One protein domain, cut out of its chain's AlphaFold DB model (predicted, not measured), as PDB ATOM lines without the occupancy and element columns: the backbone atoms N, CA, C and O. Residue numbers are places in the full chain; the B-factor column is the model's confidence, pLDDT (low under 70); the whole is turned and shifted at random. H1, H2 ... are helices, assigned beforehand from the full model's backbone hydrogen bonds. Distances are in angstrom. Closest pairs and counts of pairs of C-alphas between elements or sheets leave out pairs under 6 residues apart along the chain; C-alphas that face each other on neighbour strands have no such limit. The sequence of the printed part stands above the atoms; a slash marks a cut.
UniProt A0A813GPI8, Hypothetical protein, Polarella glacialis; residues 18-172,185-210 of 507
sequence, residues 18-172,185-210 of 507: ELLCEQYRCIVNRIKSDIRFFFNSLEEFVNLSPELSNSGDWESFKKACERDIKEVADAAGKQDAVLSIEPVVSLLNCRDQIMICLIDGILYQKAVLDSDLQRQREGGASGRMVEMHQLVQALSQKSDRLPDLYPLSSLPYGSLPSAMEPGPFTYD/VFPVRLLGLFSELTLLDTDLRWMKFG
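Overview. This is residues 18 to 172 and 185 to 210 of the 507 residues of the protein "Hypothetical protein" of Polarella glacialis (UniProt A0A813GPI8). One long helix, H5, runs through the middle of an elongated body; H1 and H3 pack beside it toward its beginning as a three-helix bundle, and H6 and H7 pack on it farther along. Residues 141 to 172, with no named element, run back past H5 toward the bundle, while residues 201 to 210, of which 201 to 208 belong to H7, stick out. The printed part has 181 residues, with seven named helices in the order H1 to H7 and no named strand; its class is all helix. It is only just compact, close to loose, with a radius of gyration of the C-alphas of 19.0 A, and spans 61 by 38 by 32 A.

Arrangement. H5, residues 86 to 116, is the hub, touching four helices. H1, residues 18 to 42, touches it at a shallow tilt of 24 degrees, the same way; their closest C-alphas, of Ile 35 and Arg 95, are 5.2 A apart. H3, residues 58 to 76, touches H5 with residues 69 to 76 alone, at a shallow tilt of 28 degrees, opposite ways; the closest C-alphas, of Val 72 and Pro 87, are 5.5 A apart. H1 and H3 touch at 13 degrees, a shallow tilt, opposite ways, closest at the C-alphas of Lys 32 and Ile 69, 6.7 A apart. H1, H3 and H5 form an up and down bundle, each helix running against the one before it. H6, residues 127 to 140, touches H5 at a steep tilt of 56 degrees, closest at the C-alphas of Ala 111 and His 133, 5.4 A apart. H7, residues 185 to 208, touches H5 with residues 185 to 196 alone, at a shallow tilt of 32 degrees; the closest C-alphas, of Ile 100 and Phe 186, are 5.9 A apart. H4, residues 79 to 83, only just touches H1, with 3 pairs of C-alphas within 8 A, the closest those of Cys 21 and Val 82, 6.3 A apart. H2, residues 50 to 53, touches no helix. Every O i to N i+4 pair is within hydrogen-bond range in H1, H3, H5, H6 and H7; H4 has 0 of 1, with 1 of 2 O i to N i+3 pairs, and H2 is too short for an O i to N i+4 pair.

Along the chain. H5 measures 44.9 A from first to last C-alpha, H1 36.3 A, H7 34.3 A, H3 26.6 A and H6 20.2 A. H1 begins at C-alpha 18, (101.516, 127.229, 108.972), and H7 ends at C-alpha 208, (140.856, 133.176, 69.644).

Size, cuts and confidence. The C-alphas farthest apart, of Asp 80 and Gly 210, are 63.1 A apart. Residues 173 to 184 are not printed, with 16.6 A between C-alphas 172 and 185. Of the links printed whole, none is long. The pLDDT is under 70 at residues 81, 122 to 125, 207, and 209 to 210.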
ATOM      1  N   GLU A  18     101.217 125.892 109.500       80.81
ATOM      2  CA  GLU A  18     101.516 127.229 108.972       80.81
ATOM      3  C   GLU A  18     102.913 127.295 108.330       80.81
ATOM      4  O   GLU A  18     103.067 127.838 107.234       80.81
ATOM      5  N   LEU A  19     103.908 126.646 108.945       84.81
ATOM      6  CA  LEU A  19     105.260 126.529 108.386       84.81
ATOM      7  C   LEU A  19     105.274 125.741 107.068       84.81
ATOM      8  O   LEU A  19     105.970 126.128 106.127       84.81
ATOM      9  N   LEU A  20     104.497 124.659 106.968       84.69
ATOM     10  CA  LEU A  20     104.373 123.882 105.729       84.69
ATOM     11  C   LEU A  20     103.663 124.676 104.625       84.69
ATOM     12  O   LEU A  20     104.115 124.669 103.479       84.69
ATOM     13  N   CYS A  21     102.605 125.419 104.968       86.12
ATOM     14  CA  CYS A  21     101.923 126.326 104.041       86.12
ATOM     15  C   CYS A  21     102.881 127.398 103.496       86.12
ATOM     16  O   CYS A  21     102.885 127.688 102.296       86.12
ATOM     17  N   GLU A  22     103.712 127.981 104.362       87.50
ATOM     18  CA  GLU A  22     104.687 129.001 103.975       87.50
ATOM     19  C   GLU A  22     105.783 128.428 103.066       87.50
ATOM     20  O   GLU A  22     106.101 129.021 102.031       87.50
ATOM     21  N   GLN A  23     106.305 127.240 103.386       89.88
ATOM     22  CA  GLN A  23     107.275 126.536 102.542       89.88
ATOM     23  C   GLN A  23     106.694 126.196 101.167       89.88
ATOM     24  O   GLN A  23     107.325 126.478 100.146       89.88
ATOM     25  N   TYR A  24     105.475 125.657 101.120       91.00
ATOM     26  CA  TYR A  24     104.783 125.352  99.870       91.00
ATOM     27  C   TYR A  24     104.579 126.615  99.020       91.00
ATOM     28  O   TYR A  24     104.918 126.642  97.834       91.00
ATOM     29  N   ARG A  25     104.128 127.716  99.635       90.06
ATOM     30  CA  ARG A  25     103.974 129.013  98.962       90.06
ATOM     31  C   ARG A  25     105.308 129.558  98.447       90.06
ATOM     32  O   ARG A  25     105.349 130.131  97.357       90.06
ATOM     33  N   CYS A  26     106.390 129.382  99.203       93.44
ATOM     34  CA  CYS A  26     107.739 129.756  98.784       93.44
ATOM     35  C   CYS A  26     108.170 128.972  97.533       93.44
ATOM     36  O   CYS A  26     108.620 129.581  96.561       93.44
ATOM     37  N   ILE A  27     107.943 127.654  97.510       94.38
ATOM     38  CA  ILE A  27     108.239 126.785  96.359       94.38
ATOM     39  C   ILE A  27     107.440 127.219  95.129       94.38
ATOM     40  O   ILE A  27     108.025 127.452  94.071       94.38
ATOM     41  N   VAL A  28     106.122 127.395  95.267       94.50
ATOM     42  CA  VAL A  28     105.257 127.856  94.171       94.50
ATOM     43  C   VAL A  28     105.754 129.197  93.635       94.50
ATOM     44  O   VAL A  28     105.995 129.331  92.439       94.50
ATOM     45  N   ASN A  29     105.991 130.184  94.503       94.44
ATOM     46  CA  ASN A  29     106.488 131.497  94.086       94.44
ATOM     47  C   ASN A  29     107.850 131.429  93.392       94.44
ATOM     48  O   ASN A  29     108.080 132.170  92.432       94.44
ATOM     49  N   ARG A  30     108.737 130.540  93.845       97.00
ATOM     50  CA  ARG A  30     110.030 130.325  93.204       97.00
ATOM     51  C   ARG A  30     109.859 129.774  91.791       97.00
ATOM     52  O   ARG A  30     110.410 130.359  90.864       97.00
ATOM     53  N   ILE A  31     109.047 128.732  91.616       96.69
ATOM     54  CA  ILE A  31     108.801 128.134  90.296       96.69
ATOM     55  C   ILE A  31     108.146 129.154  89.357       96.69
ATOM     56  O   ILE A  31     108.567 129.278  88.213       96.69
ATOM     57  N   LYS A  32     107.188 129.963  89.836       96.50
ATOM     58  CA  LYS A  32     106.603 131.067  89.046       96.50
ATOM     59  C   LYS A  32     107.668 132.040  88.548       96.50
ATOM     60  O   LYS A  32     107.632 132.460  87.395       96.50
ATOM     61  N   SER A  33     108.595 132.422  89.427       97.19
ATOM     62  CA  SER A  33     109.697 133.312  89.065       97.19
ATOM     63  C   SER A  33     110.589 132.692  87.992       97.19
ATOM     64  O   SER A  33     110.969 133.390  87.055       97.19
ATOM     65  N   ASP A  34     110.891 131.398  88.109       97.25
ATOM     66  CA  ASP A  34     111.705 130.671  87.135       97.25
ATOM     67  C   ASP A  34     110.984 130.574  85.778       97.25
ATOM     68  O   ASP A  34     111.577 130.886  84.749       97.25
ATOM     69  N   ILE A  35     109.687 130.235  85.762       97.25
ATOM     70  CA  ILE A  35     108.876 130.193  84.533       97.25
ATOM     71  C   ILE A  35     108.887 131.554  83.832       97.25
ATOM     72  O   ILE A  35     109.186 131.621  82.644       97.25
ATOM     73  N   ARG A  36     108.610 132.647  84.558       96.94
ATOM     74  CA  ARG A  36     108.634 134.006  83.989       96.94
ATOM     75  C   ARG A  36     109.990 134.347  83.394       96.94
ATOM     76  O   ARG A  36     110.055 134.933  82.318       96.94
ATOM     77  N   PHE A  37     111.062 134.004  84.104       97.31
ATOM     78  CA  PHE A  37     112.419 134.245  83.640       97.31
ATOM     79  C   PHE A  37     112.680 133.516  82.319       97.31
ATOM     80  O   PHE A  37     112.989 134.165  81.322       97.31
ATOM     81  N   PHE A  38     112.470 132.197  82.276       96.94
ATOM     82  CA  PHE A  38     112.746 131.409  81.074       96.94
ATOM     83  C   PHE A  38     111.806 131.739  79.913       96.94
ATOM     84  O   PHE A  38     112.250 131.775  78.769       96.94
ATOM     85  N   PHE A  39     110.531 132.025  80.185       96.31
ATOM     86  CA  PHE A  39     109.575 132.404  79.147       96.31
ATOM     87  C   PHE A  39     109.938 133.751  78.513       96.31
ATOM     88  O   PHE A  39     109.864 133.892  77.297       96.31
ATOM     89  N   ASN A  40     110.391 134.726  79.309       95.75
ATOM     90  CA  ASN A  40     110.882 135.995  78.771       95.75
ATOM     91  C   ASN A  40     112.130 135.812  77.905       95.75
ATOM     92  O   ASN A  40     112.273 136.514  76.910       95.75
ATOM     93  N   SER A  41     112.995 134.853  78.244       96.19
ATOM     94  CA  SER A  41     114.155 134.524  77.415       96.19
ATOM     95  C   SER A  41     113.776 133.877  76.080       96.19
ATOM     96  O   SER A  41     114.535 134.027  75.134       96.19
ATOM     97  N   LEU A  42     112.628 133.193  75.952       94.44
ATOM     98  CA  LEU A  42     112.255 132.508  74.701       94.44
ATOM     99  C   LEU A  42     112.202 133.440  73.484       94.44
ATOM    100  O   LEU A  42     112.566 133.011  72.391       94.44
ATOM    101  N   GLU A  43     111.798 134.698  73.665       94.81
ATOM    102  CA  GLU A  43     111.721 135.697  72.590       94.81
ATOM    103  C   GLU A  43     113.080 135.947  71.907       94.81
ATOM    104  O   GLU A  43     113.128 136.270  70.724       94.81
ATOM    105  N   GLU A  44     114.191 135.737  72.619       95.12
ATOM    106  CA  GLU A  44     115.548 135.910  72.079       95.12
ATOM    107  C   GLU A  44     116.028 134.711  71.243       95.12
ATOM    108  O   GLU A  44     117.026 134.819  70.529       95.12
ATOM    109  N   PHE A  45     115.345 133.565  71.326       95.31
ATOM    110  CA  PHE A  45     115.792 132.305  70.713       95.31
ATOM    111  C   PHE A  45     114.781 131.696  69.743       95.31
ATOM    112  O   PHE A  45     115.151 130.874  68.903       95.31
ATOM    113  N   VAL A  46     113.514 132.091  69.835       93.94
ATOM    114  CA  VAL A  46     112.401 131.463  69.128       93.94
ATOM    115  C   VAL A  46     111.629 132.512  68.338       93.94
ATOM    116  O   VAL A  46     111.354 133.602  68.827       93.94
ATOM    117  N   ASN A  47     111.254 132.179  67.105       93.44
ATOM    118  CA  ASN A  47     110.378 133.003  66.285       93.44
ATOM    119  C   ASN A  47     108.954 132.456  66.311       93.44
ATOM    120  O   ASN A  47     108.740 131.253  66.115       93.44
ATOM    121  N   LEU A  48     107.978 133.347  66.473       90.19
ATOM    122  CA  LEU A  48     106.576 132.987  66.314       90.19
ATOM    123  C   LEU A  48     106.336 132.594  64.855       90.19
ATOM    124  O   LEU A  48     106.777 133.274  63.925       90.19
ATOM    125  N   SER A  49     105.660 131.465  64.642       87.06
ATOM    126  CA  SER A  49     105.235 131.092  63.295       87.06
ATOM    127  C   SER A  49     104.233 132.133  62.774       87.06
ATOM    128  O   SER A  49     103.509 132.724  63.577       87.06
ATOM    129  N   PRO A  50     104.117 132.334  61.448       86.31
ATOM    130  CA  PRO A  50     103.134 133.265  60.888       86.31
ATOM    131  C   PRO A  50     101.702 132.986  61.369       86.31
ATOM    132  O   PRO A  50     100.922 133.906  61.597       86.31
ATOM    133  N   GLU A  51     101.372 131.710  61.572       86.94
ATOM    134  CA  GLU A  51     100.082 131.254  62.095       86.94
ATOM    135  C   GLU A  51      99.838 131.738  63.530       86.94
ATOM    136  O   GLU A  51      98.739 132.188  63.848       86.94
ATOM    137  N   LEU A  52     100.867 131.718  64.380       85.12
ATOM    138  CA  LEU A  52     100.780 132.180  65.765       85.12
ATOM    139  C   LEU A  52     100.884 133.695  65.885       85.12
ATOM    140  O   LEU A  52     100.188 134.276  66.715       85.12
ATOM    141  N   SER A  53     101.660 134.350  65.024       89.00
ATOM    142  CA  SER A  53     101.695 135.813  64.940       89.00
ATOM    143  C   SER A  53     100.322 136.408  64.613       89.00
ATOM    144  O   SER A  53     100.015 137.510  65.057       89.00
ATOM    145  N   ASN A  54      99.463 135.669  63.901       89.56
ATOM    146  CA  ASN A  54      98.073 136.076  63.668       89.56
ATOM    147  C   ASN A  54      97.209 136.011  64.939       89.56
ATOM    148  O   ASN A  54      96.202 136.711  65.028       89.56
ATOM    149  N   SER A  55      97.577 135.164  65.905       88.31
ATOM    150  CA  SER A  55      96.859 135.008  67.176       88.31
ATOM    151  C   SER A  55      97.333 135.972  68.271       88.31
ATOM    152  O   SER A  55      96.582 136.241  69.209       88.31
ATOM    153  N   GLY A  56      98.538 136.532  68.141       90.44
ATOM    154  CA  GLY A  56      99.084 137.516  69.067       90.44
ATOM    155  C   GLY A  56     100.583 137.750  68.882       90.44
ATOM    156  O   GLY A  56     101.273 137.011  68.183       90.44
ATOM    157  N   ASP A  57     101.088 138.794  69.531       94.25
ATOM    158  CA  ASP A  57     102.518 139.059  69.682       94.25
ATOM    159  C   ASP A  57     103.085 138.391  70.950       94.25
ATOM    160  O   ASP A  57     102.352 137.838  71.775       94.25
ATOM    161  N   TRP A  58     104.408 138.449  71.134       94.38
ATOM    162  CA  TRP A  58     105.073 137.908  72.326       94.38
ATOM    163  C   TRP A  58     104.505 138.462  73.634       94.38
ATOM    164  O   TRP A  58     104.389 137.724  74.609       94.38
ATOM    165  N   GLU A  59     104.090 139.729  73.660       95.38
ATOM    166  CA  GLU A  59     103.469 140.347  74.834       95.38
ATOM    167  C   GLU A  59     102.101 139.722  75.158       95.38
ATOM    168  O   GLU A  59     101.769 139.483  76.323       95.38
ATOM    169  N   SER A  60     101.316 139.394  74.131       94.50
ATOM    170  CA  SER A  60     100.055 138.665  74.273       94.50
ATOM    171  C   SER A  60     100.283 137.259  74.834       94.50
ATOM    172  O   SER A  60      99.576 136.848  75.758       94.50
ATOM    173  N   PHE A  61     101.311 136.551  74.356       94.12
ATOM    174  CA  PHE A  61     101.679 135.228  74.872       94.12
ATOM    175  C   PHE A  61     102.257 135.276  76.292       94.12
ATOM    176  O   PHE A  61     101.919 134.421  77.107       94.12
ATOM    177  N   LYS A  62     103.044 136.303  76.641       95.25
ATOM    178  CA  LYS A  62     103.512 136.545  78.019       95.25
ATOM    179  C   LYS A  62     102.335 136.742  78.967       95.25
ATOM    180  O   LYS A  62     102.292 136.125  80.026       95.25
ATOM    181  N   LYS A  63     101.339 137.544  78.573       95.75
ATOM    182  CA  LYS A  63     100.109 137.744  79.359       95.75
ATOM    183  C   LYS A  63      99.277 136.471  79.491       95.75
ATOM    184  O   LYS A  63      98.656 136.279  80.534       95.75
ATOM    185  N   ALA A  64      99.233 135.634  78.454       94.25
ATOM    186  CA  ALA A  64      98.561 134.339  78.509       94.25
ATOM    187  C   ALA A  64      99.273 133.390  79.486       94.25
ATOM    188  O   ALA A  64      98.651 132.920  80.429       94.25
ATOM    189  N   CYS A  65     100.589 133.229  79.349       94.75
ATOM    190  CA  CYS A  65     101.412 132.431  80.259       94.75
ATOM    191  C   CYS A  65     101.285 132.918  81.715       94.75
ATOM    192  O   CYS A  65     101.049 132.134  82.628       94.75
ATOM    193  N   GLU A  66     101.330 134.232  81.941       96.00
ATOM    194  CA  GLU A  66     101.173 134.821  83.272       96.00
ATOM    195  C   GLU A  66      99.782 134.565  83.874       96.00
ATOM    196  O   GLU A  66      99.652 134.381  85.088       96.00
ATOM    197  N   ARG A  67      98.740 134.526  83.033       96.44
ATOM    198  CA  ARG A  67      97.382 134.156  83.444       96.44
ATOM    199  C   ARG A  67      97.324 132.689  83.857       96.44
ATOM    200  O   ARG A  67      96.839 132.425  84.952       96.44
ATOM    201  N   ASP A  68      97.873 131.786  83.049       94.44
ATOM    202  CA  ASP A  68      97.899 130.346  83.327       94.44
ATOM    203  C   ASP A  68      98.659 130.057  84.631       94.44
ATOM    204  O   ASP A  68      98.160 129.377  85.528       94.44
ATOM    205  N   ILE A  69      99.846 130.650  84.795       94.75
ATOM    206  CA  ILE A  69     100.656 130.533  86.014       94.75
ATOM    207  C   ILE A  69      99.893 131.067  87.230       94.75
ATOM    208  O   ILE A  69      99.971 130.492  88.320       94.75
ATOM    209  N   LYS A  70      99.194 132.198  87.081       94.81
ATOM    210  CA  LYS A  70      98.404 132.785  88.165       94.81
ATOM    211  C   LYS A  70      97.227 131.888  88.534       94.81
ATOM    212  O   LYS A  70      97.022 131.672  89.718       94.81
ATOM    213  N   GLU A  71      96.515 131.340  87.559       94.44
ATOM    214  CA  GLU A  71      95.394 130.428  87.786       94.44
ATOM    215  C   GLU A  71      95.831 129.177  88.559       94.44
ATOM    216  O   GLU A  71      95.241 128.851  89.592       94.44
ATOM    217  N   VAL A  72      96.932 128.539  88.140       91.56
ATOM    218  CA  VAL A  72      97.497 127.378  88.849       91.56
ATOM    219  C   VAL A  72      97.984 127.764  90.251       91.56
ATOM    220  O   VAL A  72      97.750 127.043  91.220       91.56
ATOM    221  N   ALA A  73      98.622 128.926  90.406       89.75
ATOM    222  CA  ALA A  73      99.103 129.395  91.705       89.75
ATOM    223  C   ALA A  73      97.973 129.788  92.673       89.75
ATOM    224  O   ALA A  73      98.091 129.558  93.875       89.75
ATOM    225  N   ASP A  74      96.888 130.374  92.169       91.56
ATOM    226  CA  ASP A  74      95.713 130.734  92.961       91.56
ATOM    227  C   ASP A  74      94.970 129.462  93.414       91.56
ATOM    228  O   ASP A  74      94.458 129.410  94.535       91.56
ATOM    229  N   ALA A  75      94.978 128.399  92.597       88.06
ATOM    230  CA  ALA A  75      94.528 127.072  93.015       88.06
ATOM    231  C   ALA A  75      95.406 126.495  94.140       88.06
ATOM    232  O   ALA A  75      94.866 125.941  95.095       88.06
ATOM    233  N   ALA A  76      96.726 126.707  94.079       85.44
ATOM    234  CA  ALA A  76      97.695 126.302  95.103       85.44
ATOM    235  C   ALA A  76      97.568 127.084  96.432       85.44
ATOM    236  O   ALA A  76      98.013 126.617  97.476       85.44
ATOM    237  N   GLY A  77      96.983 128.288  96.411       80.62
ATOM    238  CA  GLY A  77      96.856 129.171  97.579       80.62
ATOM    239  C   GLY A  77      95.651 128.899  98.487       80.62
ATOM    240  O   GLY A  77      95.499 129.572  99.508       80.62
ATOM    241  N   LYS A  78      94.774 127.956  98.128       85.69
ATOM    242  CA  LYS A  78      93.621 127.554  98.953       85.69
ATOM    243  C   LYS A  78      94.101 126.650 100.097       85.69
ATOM    244  O   LYS A  78      94.991 125.839  99.880       85.69
ATOM    245  N   GLN A  79      93.520 126.754 101.298       72.38
ATOM    246  CA  GLN A  79      93.967 125.975 102.475       72.38
ATOM    247  C   GLN A  79      93.988 124.454 102.229       72.38
ATOM    248  O   GLN A  79      94.921 123.783 102.658       72.38
ATOM    249  N   ASP A  80      93.043 123.930 101.445       73.50
ATOM    250  CA  ASP A  80      92.990 122.505 101.082       73.50
ATOM    251  C   ASP A  80      94.042 122.092 100.033       73.50
ATOM    252  O   ASP A  80      94.293 120.906  99.820       73.50
ATOM    253  N   ALA A  81      94.681 123.056  99.365       69.12
ATOM    254  CA  ALA A  81      95.622 122.801  98.279       69.12
ATOM    255  C   ALA A  81      97.017 122.395  98.763       69.12
ATOM    256  O   ALA A  81      97.763 121.805  97.991       69.12
ATOM    257  N   VAL A  82      97.360 122.619 100.036       74.06
ATOM    258  CA  VAL A  82      98.623 122.124 100.626       74.06
ATOM    259  C   VAL A  82      98.672 120.591 100.627       74.06
ATOM    260  O   VAL A  82      99.748 120.001 100.567       74.06
ATOM    261  N   LEU A  83      97.505 119.940 100.610       79.25
ATOM    262  CA  LEU A  83      97.374 118.490 100.466       79.25
ATOM    263  C   LEU A  83      97.438 118.022  99.000       79.25
ATOM    264  O   LEU A  83      97.532 116.820  98.755       79.25
ATOM    265  N   SER A  84      97.406 118.942  98.026       86.12
ATOM    266  CA  SER A  84      97.485 118.641  96.595       86.12
ATOM    267  C   SER A  84      98.825 119.076  95.996       86.12
ATOM    268  O   SER A  84      99.211 120.247  95.987       86.12
ATOM    269  N   ILE A  85      99.538 118.109  95.421       90.31
ATOM    270  CA  ILE A  85     100.785 118.358  94.692       90.31
ATOM    271  C   ILE A  85     100.538 118.795  93.237       90.31
ATOM    272  O   ILE A  85     101.465 119.248  92.569       90.31
ATOM    273  N   GLU A  86      99.297 118.695  92.746       91.88
ATOM    274  CA  GLU A  86      98.945 118.939  91.340       91.88
ATOM    275  C   GLU A  86      99.351 120.335  90.842       91.88
ATOM    276  O   GLU A  86      99.969 120.410  89.779       91.88
ATOM    277  N   PRO A  87      99.134 121.441  91.586       92.25
ATOM    278  CA  PRO A  87      99.553 122.760  91.117       92.25
ATOM    279  C   PRO A  87     101.072 122.888  90.968       92.25
ATOM    280  O   PRO A  87     101.564 123.490  90.015       92.25
ATOM    281  N   VAL A  88     101.837 122.292  91.888       93.62
ATOM    282  CA  VAL A  88     103.306 122.267  91.810       93.62
ATOM    283  C   VAL A  88     103.756 121.429  90.617       93.62
ATOM    284  O   VAL A  88     104.641 121.856  89.880       93.62
ATOM    285  N   VAL A  89     103.121 120.279  90.385       94.31
ATOM    286  CA  VAL A  89     103.371 119.410  89.225       94.31
ATOM    287  C   VAL A  89     103.120 120.151  87.910       94.31
ATOM    288  O   VAL A  89     103.999 120.166  87.050       94.31
ATOM    289  N   SER A  90     101.975 120.822  87.770       95.06
ATOM    290  CA  SER A  90     101.631 121.634  86.597       95.06
ATOM    291  C   SER A  90     102.656 122.738  86.334       95.06
ATOM    292  O   SER A  90     103.128 122.901  85.209       95.06
ATOM    293  N   LEU A  91     103.079 123.457  87.379       95.38
ATOM    294  CA  LEU A  91     104.105 124.495  87.253       95.38
ATOM    295  C   LEU A  91     105.483 123.914  86.885       95.38
ATOM    296  O   LEU A  91     106.193 124.501  86.070       95.38
ATOM    297  N   LEU A  92     105.871 122.762  87.438       95.38
ATOM    298  CA  LEU A  92     107.128 122.091  87.081       95.38
ATOM    299  C   LEU A  92     107.123 121.589  85.632       95.38
ATOM    300  O   LEU A  92     108.115 121.774  84.930       95.38
ATOM    301  N   ASN A  93     106.011 121.016  85.166       94.62
ATOM    302  CA  ASN A  93     105.847 120.604  83.770       94.62
ATOM    303  C   ASN A  93     105.961 121.800  82.819       94.62
ATOM    304  O   ASN A  93     106.735 121.747  81.865       94.62
ATOM    305  N   CYS A  94     105.256 122.894  83.129       95.50
ATOM    306  CA  CYS A  94     105.327 124.151  82.385       95.50
ATOM    307  C   CYS A  94     106.773 124.653  82.277       95.50
ATOM    308  O   CYS A  94     107.272 124.928  81.184       95.50
ATOM    309  N   ARG A  95     107.478 124.713  83.417       96.00
ATOM    310  CA  ARG A  95     108.881 125.136  83.487       96.00
ATOM    311  C   ARG A  95     109.766 124.274  82.590       96.00
ATOM    312  O   ARG A  95     110.517 124.817  81.785       96.00
ATOM    313  N   ASP A  96     109.689 122.952  82.722       95.50
ATOM    314  CA  ASP A  96     110.565 122.037  81.989       95.50
ATOM    315  C   ASP A  96     110.289 122.078  80.480       95.50
ATOM    316  O   ASP A  96     111.231 122.069  79.689       95.50
ATOM    317  N   GLN A  97     109.030 122.210  80.059       94.19
ATOM    318  CA  GLN A  97     108.677 122.382  78.646       94.19
ATOM    319  C   GLN A  97     109.218 123.698  78.068       94.19
ATOM    320  O   GLN A  97     109.781 123.702  76.970       94.19
ATOM    321  N   ILE A  98     109.113 124.807  78.811       95.50
ATOM    322  CA  ILE A  98     109.694 126.103  78.421       95.50
ATOM    323  C   ILE A  98     111.210 125.985  78.291       95.50
ATOM    324  O   ILE A  98     111.785 126.430  77.299       95.50
ATOM    325  N   MET A  99     111.866 125.339  79.257       95.94
ATOM    326  CA  MET A  99     113.308 125.126  79.203       95.94
ATOM    327  C   MET A  99     113.721 124.223  78.037       95.94
ATOM    328  O   MET A  99     114.735 124.502  77.404       95.94
ATOM    329  N   ILE A 100     112.952 123.181  77.705       94.81
ATOM    330  CA  ILE A 100     113.201 122.357  76.510       94.81
ATOM    331  C   ILE A 100     113.118 123.217  75.243       94.81
ATOM    332  O   ILE A 100     114.015 123.131  74.405       94.81
ATOM    333  N   CYS A 101     112.100 124.072  75.117       94.50
ATOM    334  CA  CYS A 101     111.966 124.976  73.970       94.50
ATOM    335  C   CYS A 101     113.150 125.947  73.870       94.50
ATOM    336  O   CYS A 101     113.672 126.176  72.782       94.50
ATOM    337  N   LEU A 102     113.608 126.474  75.009       95.69
ATOM    338  CA  LEU A 102     114.774 127.351  75.074       95.69
ATOM    339  C   LEU A 102     116.054 126.616  74.653       95.69
ATOM    340  O   LEU A 102     116.830 127.139  73.856       95.69
ATOM    341  N   ILE A 103     116.256 125.389  75.147       96.12
ATOM    342  CA  ILE A 103     117.383 124.534  74.759       96.12
ATOM    343  C   ILE A 103     117.364 124.293  73.249       96.12
ATOM    344  O   ILE A 103     118.392 124.462  72.599       96.12
ATOM    345  N   ASP A 104     116.214 123.938  72.683       95.19
ATOM    346  CA  ASP A 104     116.074 123.724  71.244       95.19
ATOM    347  C   ASP A 104     116.375 124.999  70.444       95.19
ATOM    348  O   ASP A 104     117.068 124.926  69.431       95.19
ATOM    349  N   GLY A 105     115.950 126.167  70.936       95.50
ATOM    350  CA  GLY A 105     116.299 127.463  70.353       95.50
ATOM    351  C   GLY A 105     117.807 127.733  70.335       95.50
ATOM    352  O   GLY A 105     118.362 128.110  69.301       95.50
ATOM    353  N   ILE A 106     118.500 127.466  71.447       95.81
ATOM    354  CA  ILE A 106     119.961 127.620  71.546       95.81
ATOM    355  C   ILE A 106     120.682 126.626  70.623       95.81
ATOM    356  O   ILE A 106     121.623 126.990  69.915       95.81
ATOM    357  N   LEU A 107     120.244 125.365  70.608       95.19
ATOM    358  CA  LEU A 107     120.808 124.334  69.739       95.19
ATOM    359  C   LEU A 107     120.591 124.675  68.260       95.19
ATOM    360  O   LEU A 107     121.498 124.489  67.453       95.19
ATOM    361  N   TYR A 108     119.437 125.227  67.892       96.00
ATOM    362  CA  TYR A 108     119.193 125.708  66.537       96.00
ATOM    363  C   TYR A 108     120.152 126.838  66.146       96.00
ATOM    364  O   TYR A 108     120.795 126.744  65.103       96.00
ATOM    365  N   GLN A 109     120.320 127.864  66.987       94.94
ATOM    366  CA  GLN A 109     121.271 128.949  66.711       94.94
ATOM    367  C   GLN A 109     122.698 128.424  66.546       94.94
ATOM    368  O   GLN A 109     123.421 128.842  65.642       94.94
ATOM    369  N   LYS A 110     123.096 127.450  67.372       93.44
ATOM    370  CA  LYS A 110     124.370 126.762  67.183       93.44
ATOM    371  C   LYS A 110     124.426 126.030  65.836       93.44
ATOM    372  O   LYS A 110     125.456 126.083  65.179       93.44
ATOM    373  N   ALA A 111     123.359 125.350  65.417       93.81
ATOM    374  CA  ALA A 111     123.321 124.630  64.143       93.81
ATOM    375  C   ALA A 111     123.447 125.584  62.946       93.81
ATOM    376  O   ALA A 111     124.156 125.280  61.991       93.81
ATOM    377  N   VAL A 112     122.799 126.750  63.023       93.94
ATOM    378  CA  VAL A 112     122.961 127.833  62.044       93.94
ATOM    379  C   VAL A 112     124.415 128.303  62.021       93.94
ATOM    380  O   VAL A 112     125.021 128.322  60.957       93.94
ATOM    381  N   LEU A 113     125.021 128.563  63.186       91.56
ATOM    382  CA  LEU A 113     126.430 128.955  63.282       91.56
ATOM    383  C   LEU A 113     127.379 127.889  62.705       91.56
ATOM    384  O   LEU A 113     128.307 128.220  61.971       91.56
ATOM    385  N   ASP A 114     127.160 126.612  63.021       91.00
ATOM    386  CA  ASP A 114     127.949 125.500  62.486       91.00
ATOM    387  C   ASP A 114     127.807 125.419  60.952       91.00
ATOM    388  O   ASP A 114     128.804 125.203  60.259       91.00
ATOM    389  N   SER A 115     126.602 125.655  60.417       90.56
ATOM    390  CA  SER A 115     126.327 125.722  58.976       90.56
ATOM    391  C   SER A 115     127.025 126.910  58.304       90.56
ATOM    392  O   SER A 115     127.686 126.728  57.281       90.56
ATOM    393  N   ASP A 116     126.944 128.108  58.887       88.62
ATOM    394  CA  ASP A 116     127.589 129.324  58.373       88.62
ATOM    395  C   ASP A 116     129.116 129.192  58.362       88.62
ATOM    396  O   ASP A 116     129.795 129.628  57.430       88.62
ATOM    397  N   LEU A 117     129.666 128.526  59.380       85.81
ATOM    398  CA  LEU A 117     131.087 128.192  59.472       85.81
ATOM    399  C   LEU A 117     131.469 126.940  58.663       85.81
ATOM    400  O   LEU A 117     132.643 126.565  58.651       85.81
ATOM    401  N   GLN A 118     130.501 126.299  57.997       86.31
ATOM    402  CA  GLN A 118     130.654 125.075  57.203       86.31
ATOM    403  C   GLN A 118     131.390 123.956  57.950       86.31
ATOM    404  O   GLN A 118     132.222 123.234  57.390       86.31
ATOM    405  N   ARG A 119     131.108 123.817  59.245       81.81
ATOM    406  CA  ARG A 119     131.744 122.816  60.097       81.81
ATOM    407  C   ARG A 119     131.194 121.435  59.766       81.81
ATOM    408  O   ARG A 119     129.994 121.187  59.843       81.81
ATOM    409  N   GLN A 120     132.087 120.511  59.418       73.44
ATOM    410  CA  GLN A 120     131.736 119.100  59.306       73.44
ATOM    411  C   GLN A 120     131.671 118.499  60.708       73.44
ATOM    412  O   GLN A 120     132.613 118.629  61.487       73.44
ATOM    413  N   ARG A 121     130.556 117.845  61.040       71.44
ATOM    414  CA  ARG A 121     130.417 117.166  62.328       71.44
ATOM    415  C   ARG A 121     131.190 115.859  62.341       71.44
ATOM    416  O   ARG A 121     130.928 114.967  61.539       71.44
ATOM    417  N   GLU A 122     132.086 115.734  63.307       68.06
ATOM    418  CA  GLU A 122     132.699 114.463  63.672       68.06
ATOM    419  C   GLU A 122     131.674 113.652  64.492       68.06
ATOM    420  O   GLU A 122     130.993 114.209  65.350       68.06
ATOM    421  N   GLY A 123     131.494 112.369  64.161       59.47
ATOM    422  CA  GLY A 123     130.370 111.472  64.504       59.47
ATOM    423  C   GLY A 123     129.979 111.219  65.976       59.47
ATOM    424  O   GLY A 123     129.681 110.077  66.309       59.47
ATOM    425  N   GLY A 124     129.940 112.226  66.854       67.31
ATOM    426  CA  GLY A 124     129.622 112.090  68.286       67.31
ATOM    427  C   GLY A 124     128.557 113.047  68.838       67.31
ATOM    428  O   GLY A 124     128.464 113.207  70.051       67.31
ATOM    429  N   ALA A 125     127.773 113.719  67.993       69.25
ATOM    430  CA  ALA A 125     126.775 114.675  68.471       69.25
ATOM    431  C   ALA A 125     125.557 114.017  69.142       69.25
ATOM    432  O   ALA A 125     125.104 112.949  68.731       69.25
ATOM    433  N   SER A 126     124.967 114.718  70.117       75.25
ATOM    434  CA  SER A 126     123.670 114.340  70.692       75.25
ATOM    435  C   SER A 126     122.592 114.281  69.604       75.25
ATOM    436  O   SER A 126     122.544 115.147  68.726       75.25
ATOM    437  N   GLY A 127     121.691 113.293  69.687       85.75
ATOM    438  CA  GLY A 127     120.632 113.070  68.695       85.75
ATOM    439  C   GLY A 127     119.806 114.326  68.390       85.75
ATOM    440  O   GLY A 127     119.537 114.609  67.226       85.75
ATOM    441  N   ARG A 128     119.518 115.172  69.396       91.56
ATOM    442  CA  ARG A 128     118.781 116.430  69.161       91.56
ATOM    443  C   ARG A 128     119.528 117.395  68.261       91.56
ATOM    444  O   ARG A 128     118.933 118.075  67.436       91.56
ATOM    445  N   MET A 129     120.835 117.488  68.438       93.19
ATOM    446  CA  MET A 129     121.620 118.437  67.674       93.19
ATOM    447  C   MET A 129     121.752 117.996  66.208       93.19
ATOM    448  O   MET A 129     121.846 118.838  65.314       93.19
ATOM    449  N   VAL A 130     121.694 116.684  65.946       92.31
ATOM    450  CA  VAL A 130     121.555 116.131  64.591       92.31
ATOM    451  C   VAL A 130     120.218 116.542  63.973       92.31
ATOM    452  O   VAL A 130     120.205 117.030  62.846       92.31
ATOM    453  N   GLU A 131     119.114 116.432  64.717       92.81
ATOM    454  CA  GLU A 131     117.796 116.904  64.264       92.81
ATOM    455  C   GLU A 131     117.811 118.411  63.947       92.81
ATOM    456  O   GLU A 131     117.278 118.826  62.921       92.81
ATOM    457  N   MET A 132     118.489 119.230  64.763       95.00
ATOM    458  CA  MET A 132     118.638 120.671  64.501       95.00
ATOM    459  C   MET A 132     119.416 120.958  63.216       95.00
ATOM    460  O   MET A 132     119.033 121.836  62.449       95.00
ATOM    461  N   HIS A 133     120.472 120.194  62.929       92.62
ATOM    462  CA  HIS A 133     121.212 120.319  61.671       92.62
ATOM    463  C   HIS A 133     120.370 119.918  60.463       92.62
ATOM    464  O   HIS A 133     120.388 120.607  59.446       92.62
ATOM    465  N   GLN A 134     119.614 118.825  60.577       93.88
ATOM    466  CA  GLN A 134     118.691 118.394  59.529       93.88
ATOM    467  C   GLN A 134     117.620 119.456  59.273       93.88
ATOM    468  O   GLN A 134     117.298 119.730  58.119       93.88
ATOM    469  N   LEU A 135     117.117 120.098  60.330       94.19
ATOM    470  CA  LEU A 135     116.178 121.206  60.209       94.19
ATOM    471  C   LEU A 135     116.807 122.406  59.493       94.19
ATOM    472  O   LEU A 135     116.226 122.900  58.531       94.19
ATOM    473  N   VAL A 136     117.997 122.850  59.909       94.75
ATOM    474  CA  VAL A 136     118.722 123.950  59.249       94.75
ATOM    475  C   VAL A 136     118.972 123.632  57.774       94.75
ATOM    476  O   VAL A 136     118.707 124.465  56.913       94.75
ATOM    477  N   GLN A 137     119.389 122.407  57.454       93.75
ATOM    478  CA  GLN A 137     119.583 121.968  56.073       93.75
ATOM    479  C   GLN A 137     118.272 121.962  55.270       93.75
ATOM    480  O   GLN A 137     118.247 122.368  54.110       93.75
ATOM    481  N   ALA A 138     117.166 121.522  55.871       94.69
ATOM    482  CA  ALA A 138     115.859 121.540  55.222       94.69
ATOM    483  C   ALA A 138     115.343 122.973  54.994       94.69
ATOM    484  O   ALA A 138     114.657 123.229  54.005       94.69
ATOM    485  N   LEU A 139     115.666 123.908  55.893       92.88
ATOM    486  CA  LEU A 139     115.311 125.321  55.760       92.88
ATOM    487  C   LEU A 139     116.174 126.032  54.710       92.88
ATOM    488  O   LEU A 139     115.620 126.774  53.902       92.88
ATOM    489  N   SER A 140     117.482 125.762  54.654       93.44
ATOM    490  CA  SER A 140     118.378 126.354  53.645       93.44
ATOM    491  C   SER A 140     118.072 125.887  52.223       93.44
ATOM    492  O   SER A 140     118.323 126.607  51.266       93.44
ATOM    493  N   GLN A 141     117.474 124.704  52.059       93.94
ATOM    494  CA  GLN A 141     116.974 124.245  50.758       93.94
ATOM    495  C   GLN A 141     115.712 124.987  50.298       93.94
ATOM    496  O   GLN A 141     115.424 125.021  49.103       93.94
ATOM    497  N   LYS A 142     114.930 125.538  51.234       92.38
ATOM    498  CA  LYS A 142     113.647 126.201  50.954       92.38
ATOM    499  C   LYS A 142     113.764 127.719  50.834       92.38
ATOM    500  O   LYS A 142     112.875 128.338  50.255       92.38
ATOM    501  N   SER A 143     114.807 128.316  51.404       89.75
ATOM    502  CA  SER A 143     115.003 129.764  51.481       89.75
ATOM    503  C   SER A 143     116.479 130.113  51.327       89.75
ATOM    504  O   SER A 143     117.326 129.473  51.946       89.75
ATOM    505  N   ASP A 144     116.776 131.181  50.580       86.62
ATOM    506  CA  ASP A 144     118.139 131.714  50.419       86.62
ATOM    507  C   ASP A 144     118.738 132.220  51.741       86.62
ATOM    508  O   ASP A 144     119.957 132.313  51.884       86.62
ATOM    509  N   ARG A 145     117.888 132.556  52.719       89.06
ATOM    510  CA  ARG A 145     118.306 132.992  54.053       89.06
ATOM    511  C   ARG A 145     117.681 132.113  55.129       89.06
ATOM    512  O   ARG A 145     116.461 131.923  55.153       89.06
ATOM    513  N   LEU A 146     118.528 131.612  56.027       90.44
ATOM    514  CA  LEU A 146     118.108 130.892  57.223       90.44
ATOM    515  C   LEU A 146     117.447 131.853  58.223       90.44
ATOM    516  O   LEU A 146     117.916 132.982  58.375       90.44
ATOM    517  N   PRO A 147     116.369 131.436  58.910       91.19
ATOM    518  CA  PRO A 147     115.823 132.200  60.023       91.19
ATOM    519  C   PRO A 147     116.860 132.373  61.139       91.19
ATOM    520  O   PRO A 147     117.451 131.386  61.576       91.19
ATOM    521  N   ASP A 148     117.020 133.606  61.628       89.19
ATOM    522  CA  ASP A 148     117.958 133.939  62.714       89.19
ATOM    523  C   ASP A 148     117.531 133.302  64.062       89.19
ATOM    524  O   ASP A 148     118.357 133.057  64.940       89.19
ATOM    525  N   LEU A 149     116.236 132.998  64.219       93.69
ATOM    526  CA  LEU A 149     115.624 132.411  65.416       93.69
ATOM    527  C   LEU A 149     114.900 131.100  65.085       93.69
ATOM    528  O   LEU A 149     114.428 130.907  63.962       93.69
ATOM    529  N   TYR A 150     114.771 130.215  66.075       93.56
ATOM    530  CA  TYR A 150     114.163 128.897  65.899       93.56
ATOM    531  C   TYR A 150     112.661 129.001  65.585       93.56
ATOM    532  O   TYR A 150     111.912 129.559  66.388       93.56
ATOM    533  N   PRO A 151     112.177 128.483  64.443       90.75
ATOM    534  CA  PRO A 151     110.772 128.615  64.074       90.75
ATOM    535  C   PRO A 151     109.882 127.703  64.931       90.75
ATOM    536  O   PRO A 151     110.012 126.479  64.879       90.75
ATOM    537  N   LEU A 152     108.914 128.280  65.658       86.69
ATOM    538  CA  LEU A 152     108.028 127.517  66.551       86.69
ATOM    539  C   LEU A 152     107.204 126.436  65.826       86.69
ATOM    540  O   LEU A 152     106.864 125.419  66.421       86.69
ATOM    541  N   SER A 153     106.944 126.600  64.524       85.06
ATOM    542  CA  SER A 153     106.278 125.583  63.690       85.06
ATOM    543  C   SER A 153     107.047 124.260  63.593       85.06
ATOM    544  O   SER A 153     106.487 123.258  63.163       85.06
ATOM    545  N   SER A 154     108.325 124.252  63.980       83.19
ATOM    546  CA  SER A 154     109.163 123.049  64.029       83.19
ATOM    547  C   SER A 154     109.156 122.369  65.402       83.19
ATOM    548  O   SER A 154     109.773 121.313  65.564       83.19
ATOM    549  N   LEU A 155     108.477 122.938  66.408       80.75
ATOM    550  CA  LEU A 155     108.260 122.242  67.673       80.75
ATOM    551  C   LEU A 155     107.297 121.063  67.481       80.75
ATOM    552  O   LEU A 155     106.311 121.199  66.760       80.75
ATOM    553  N   PRO A 156     107.510 119.942  68.195       77.50
ATOM    554  CA  PRO A 156     106.634 118.770  68.117       77.50
ATOM    555  C   PRO A 156     105.158 119.063  68.421       77.50
ATOM    556  O   PRO A 156     104.287 118.337  67.954       77.50
ATOM    557  N   TYR A 157     104.887 120.113  69.203       76.56
ATOM    558  CA  TYR A 157     103.552 120.453  69.696       76.56
ATOM    559  C   TYR A 157     102.911 121.646  68.975       76.56
ATOM    560  O   TYR A 157     101.728 121.899  69.164       76.56
ATOM    561  N   GLY A 158     103.656 122.379  68.136       80.50
ATOM    562  CA  GLY A 158     103.136 123.519  67.363       80.50
ATOM    563  C   GLY A 158     102.603 124.711  68.180       80.50
ATOM    564  O   GLY A 158     102.191 125.708  67.589       80.50
ATOM    565  N   SER A 159     102.626 124.642  69.512       86.31
ATOM    566  CA  SER A 159     102.175 125.667  70.454       86.31
ATOM    567  C   SER A 159     103.281 126.036  71.445       86.31
ATOM    568  O   SER A 159     104.268 125.315  71.613       86.31
ATOM    569  N   LEU A 160     103.125 127.192  72.099       88.88
ATOM    570  CA  LEU A 160     103.926 127.532  73.272       88.88
ATOM    571  C   LEU A 160     103.454 126.699  74.474       88.88
ATOM    572  O   LEU A 160     102.245 126.493  74.603       88.88
ATOM    573  N   PRO A 161     104.368 126.275  75.365       91.62
ATOM    574  CA  PRO A 161     104.004 125.538  76.571       91.62
ATOM    575  C   PRO A 161     102.984 126.288  77.433       91.62
ATOM    576  O   PRO A 161     103.119 127.495  77.649       91.62
ATOM    577  N   SER A 162     102.012 125.560  77.983       91.31
ATOM    578  CA  SER A 162     101.022 126.082  78.935       91.31
ATOM    579  C   SER A 162     101.083 125.313  80.252       91.31
ATOM    580  O   SER A 162     101.396 124.125  80.290       91.31
ATOM    581  N   ALA A 163     100.753 125.980  81.362       88.88
ATOM    582  CA  ALA A 163     100.728 125.346  82.681       88.88
ATOM    583  C   ALA A 163      99.637 124.272  82.835       88.88
ATOM    584  O   ALA A 163      99.664 123.505  83.797       88.88
ATOM    585  N   MET A 164      98.702 124.203  81.888       87.94
ATOM    586  CA  MET A 164      97.635 123.203  81.863       87.94
ATOM    587  C   MET A 164      98.024 121.929  81.101       87.94
ATOM    588  O   MET A 164      97.278 120.949  81.133       87.94
ATOM    589  N   GLU A 165      99.169 121.917  80.415       88.31
ATOM    590  CA  GLU A 165      99.604 120.754  79.647       88.31
ATOM    591  C   GLU A 165     100.194 119.664  80.560       88.31
ATOM    592  O   GLU A 165     100.978 119.955  81.472       88.31
ATOM    593  N   PRO A 166      99.844 118.383  80.333       89.06
ATOM    594  CA  PRO A 166     100.458 117.286  81.059       89.06
ATOM    595  C   PRO A 166     101.938 117.158  80.679       89.06
ATOM    596  O   PRO A 166     102.336 117.384  79.537       89.06
ATOM    597  N   GLY A 167     102.764 116.755  81.641       87.56
ATOM    598  CA  GLY A 167     104.198 116.580  81.437       87.56
ATOM    599  C   GLY A 167     104.779 115.444  82.277       87.56
ATOM    600  O   GLY A 167     104.027 114.663  82.855       87.56
ATOM    601  N   PRO A 168     106.115 115.336  82.359       87.12
ATOM    602  CA  PRO A 168     106.792 114.212  83.009       87.12
ATOM    603  C   PRO A 168     106.462 114.028  84.497       87.12
ATOM    604  O   PRO A 168     106.657 112.943  85.034       87.12
ATOM    605  N   PHE A 169     105.982 115.077  85.169       89.50
ATOM    606  CA  PHE A 169     105.556 115.015  86.567       89.50
ATOM    607  C   PHE A 169     104.058 114.706  86.726       89.50
ATOM    608  O   PHE A 169     103.601 114.487  87.847       89.50
ATOM    609  N   THR A 170     103.277 114.694  85.638       89.56
ATOM    610  CA  THR A 170     101.851 114.348  85.684       89.56
ATOM    611  C   THR A 170     101.700 112.850  85.914       89.56
ATOM    612  O   THR A 170     102.142 112.036  85.109       89.56
ATOM    613  N   TYR A 171     101.046 112.479  87.010       81.25
ATOM    614  CA  TYR A 171     100.807 111.081  87.339       81.25
ATOM    615  C   TYR A 171      99.712 110.488  86.438       81.25
ATOM    616  O   TYR A 171      98.522 110.693  86.680       81.25
ATOM    617  N   ASP A 172     100.105 109.731  85.412       78.81
ATOM    618  CA  ASP A 172      99.185 108.877  84.656       78.81
ATOM    619  C   ASP A 172      99.235 107.446  85.210       78.81
ATOM    620  O   ASP A 172     100.249 106.752  85.114       78.81
ATOM    621  N   VAL A 185     112.697 113.920  79.288       88.12
ATOM    622  CA  VAL A 185     113.281 114.536  78.081       88.12
ATOM    623  C   VAL A 185     114.179 115.730  78.436       88.12
ATOM    624  O   VAL A 185     115.210 115.942  77.798       88.12
ATOM    625  N   PHE A 186     113.827 116.484  79.480       90.62
ATOM    626  CA  PHE A 186     114.540 117.693  79.885       90.62
ATOM    627  C   PHE A 186     116.016 117.444  80.285       90.62
ATOM    628  O   PHE A 186     116.886 118.021  79.630       90.62
ATOM    629  N   PRO A 187     116.358 116.569  81.257       90.88
ATOM    630  CA  PRO A 187     117.744 116.222  81.583       90.88
ATOM    631  C   PRO A 187     118.582 115.777  80.381       90.88
ATOM    632  O   PRO A 187     119.731 116.197  80.244       90.88
ATOM    633  N   VAL A 188     118.013 114.968  79.482       90.06
ATOM    634  CA  VAL A 188     118.720 114.489  78.282       90.06
ATOM    635  C   VAL A 188     119.038 115.650  77.336       90.06
ATOM    636  O   VAL A 188     120.167 115.772  76.854       90.06
ATOM    637  N   ARG A 189     118.068 116.543  77.100       90.69
ATOM    638  CA  ARG A 189     118.255 117.758  76.289       90.69
ATOM    639  C   ARG A 189     119.277 118.704  76.923       90.69
ATOM    640  O   ARG A 189     120.138 119.220  76.215       90.69
ATOM    641  N   LEU A 190     119.230 118.880  78.242       93.38
ATOM    642  CA  LEU A 190     120.145 119.746  78.987       93.38
ATOM    643  C   LEU A 190     121.594 119.237  78.937       93.38
ATOM    644  O   LEU A 190     122.513 120.013  78.681       93.38
ATOM    645  N   LEU A 191     121.810 117.930  79.113       90.81
ATOM    646  CA  LEU A 191     123.133 117.317  78.955       90.81
ATOM    647  C   LEU A 191     123.655 117.455  77.520       90.81
ATOM    648  O   LEU A 191     124.829 117.774  77.318       90.81
ATOM    649  N   GLY A 192     122.775 117.277  76.529       89.81
ATOM    650  CA  GLY A 192     123.089 117.543  75.126       89.81
ATOM    651  C   GLY A 192     123.558 118.981  74.910       89.81
ATOM    652  O   GLY A 192     124.608 119.196  74.310       89.81
ATOM    653  N   LEU A 193     122.841 119.959  75.470       94.19
ATOM    654  CA  LEU A 193     123.232 121.365  75.411       94.19
ATOM    655  C   LEU A 193     124.603 121.616  76.044       94.19
ATOM    656  O   LEU A 193     125.437 122.270  75.424       94.19
ATOM    657  N   PHE A 194     124.876 121.090  77.240       94.31
ATOM    658  CA  PHE A 194     126.175 121.298  77.890       94.31
ATOM    659  C   PHE A 194     127.341 120.700  77.100       94.31
ATOM    660  O   PHE A 194     128.401 121.326  77.006       94.31
ATOM    661  N   SER A 195     127.148 119.526  76.496       90.75
ATOM    662  CA  SER A 195     128.146 118.934  75.602       90.75
ATOM    663  C   SER A 195     128.427 119.856  74.412       90.75
ATOM    664  O   SER A 195     129.580 120.189  74.130       90.75
ATOM    665  N   GLU A 196     127.375 120.367  73.777       91.19
ATOM    666  CA  GLU A 196     127.495 121.258  72.627       91.19
ATOM    667  C   GLU A 196     128.110 122.621  73.000       91.19
ATOM    668  O   GLU A 196     128.928 123.146  72.241       91.19
ATOM    669  N   LEU A 197     127.796 123.185  74.167       91.12
ATOM    670  CA  LEU A 197     128.425 124.417  74.660       91.12
ATOM    671  C   LEU A 197     129.912 124.218  74.970       91.12
ATOM    672  O   LEU A 197     130.719 125.097  74.677       91.12
ATOM    673  N   THR A 198     130.297 123.056  75.500       89.44
ATOM    674  CA  THR A 198     131.708 122.728  75.774       89.44
ATOM    675  C   THR A 198     132.517 122.614  74.481       89.44
ATOM    676  O   THR A 198     133.643 123.114  74.397       89.44
ATOM    677  N   LEU A 199     131.932 121.999  73.447       86.38
ATOM    678  CA  LEU A 199     132.529 121.954  72.110       86.38
ATOM    679  C   LEU A 199     132.670 123.361  71.520       86.38
ATOM    680  O   LEU A 199     133.736 123.712  71.022       86.38
ATOM    681  N   LEU A 200     131.631 124.192  71.644       86.88
ATOM    682  CA  LEU A 200     131.667 125.571  71.160       86.88
ATOM    683  C   LEU A 200     132.741 126.405  71.878       86.88
ATOM    684  O   LEU A 200     133.493 127.111  71.213       86.88
ATOM    685  N   ASP A 201     132.860 126.307  73.207       85.44
ATOM    686  CA  ASP A 201     133.918 126.989  73.971       85.44
ATOM    687  C   ASP A 201     135.311 126.532  73.526       85.44
ATOM    688  O   ASP A 201     136.204 127.352  73.303       85.44
ATOM    689  N   THR A 202     135.486 125.224  73.329       83.62
ATOM    690  CA  THR A 202     136.736 124.663  72.815       83.62
ATOM    691  C   THR A 202     137.079 125.297  71.469       83.62
ATOM    692  O   THR A 202     138.162 125.867  71.319       83.62
ATOM    693  N   ASP A 203     136.146 125.295  70.518       78.44
ATOM    694  CA  ASP A 203     136.338 125.879  69.189       78.44
ATOM    695  C   ASP A 203     136.618 127.384  69.231       78.44
ATOM    696  O   ASP A 203     137.511 127.874  68.537       78.44
ATOM    697  N   LEU A 204     135.899 128.131  70.072       80.19
ATOM    698  CA  LEU A 204     136.122 129.564  70.252       80.19
ATOM    699  C   LEU A 204     137.518 129.848  70.810       80.19
ATOM    700  O   LEU A 204     138.159 130.813  70.388       80.19
ATOM    701  N   ARG A 205     138.042 128.999  71.703       78.69
ATOM    702  CA  ARG A 205     139.439 129.090  72.154       78.69
ATOM    703  C   ARG A 205     140.403 128.812  71.003       78.69
ATOM    704  O   ARG A 205     141.332 129.595  70.811       78.69
ATOM    705  N   TRP A 206     140.171 127.775  70.196       73.44
ATOM    706  CA  TRP A 206     141.002 127.504  69.013       73.44
ATOM    707  C   TRP A 206     141.032 128.690  68.040       73.44
ATOM    708  O   TRP A 206     142.110 129.042  67.550       73.44
ATOM    709  N   MET A 207     139.885 129.344  67.826       68.94
ATOM    710  CA  MET A 207     139.772 130.550  67.003       68.94
ATOM    711  C   MET A 207     140.486 131.753  67.636       68.94
ATOM    712  O   MET A 207     141.287 132.408  66.970       68.94
ATOM    713  N   LYS A 208     140.267 132.027  68.930       71.56
ATOM    714  CA  LYS A 208     140.856 133.176  69.644       71.56
ATOM    715  C   LYS A 208     142.381 133.102  69.734       71.56
ATOM    716  O   LYS A 208     143.049 134.129  69.668       71.56
ATOM    717  N   PHE A 209     142.935 131.898  69.863       62.88
ATOM    718  CA  PHE A 209     144.382 131.677  69.915       62.88
ATOM    719  C   PHE A 209     145.010 131.419  68.538       62.88
ATOM    720  O   PHE A 209     146.190 131.068  68.465       62.88
ATOM    721  N   GLY A 210     144.241 131.558  67.447       56.31
ATOM    722  CA  GLY A 210     144.706 131.397  66.065       56.31
ATOM    723  C   GLY A 210     145.347 130.040  65.769       56.31
ATOM    724  O   GLY A 210     146.029 129.890  64.762       56.31
TER     725      GLY A 210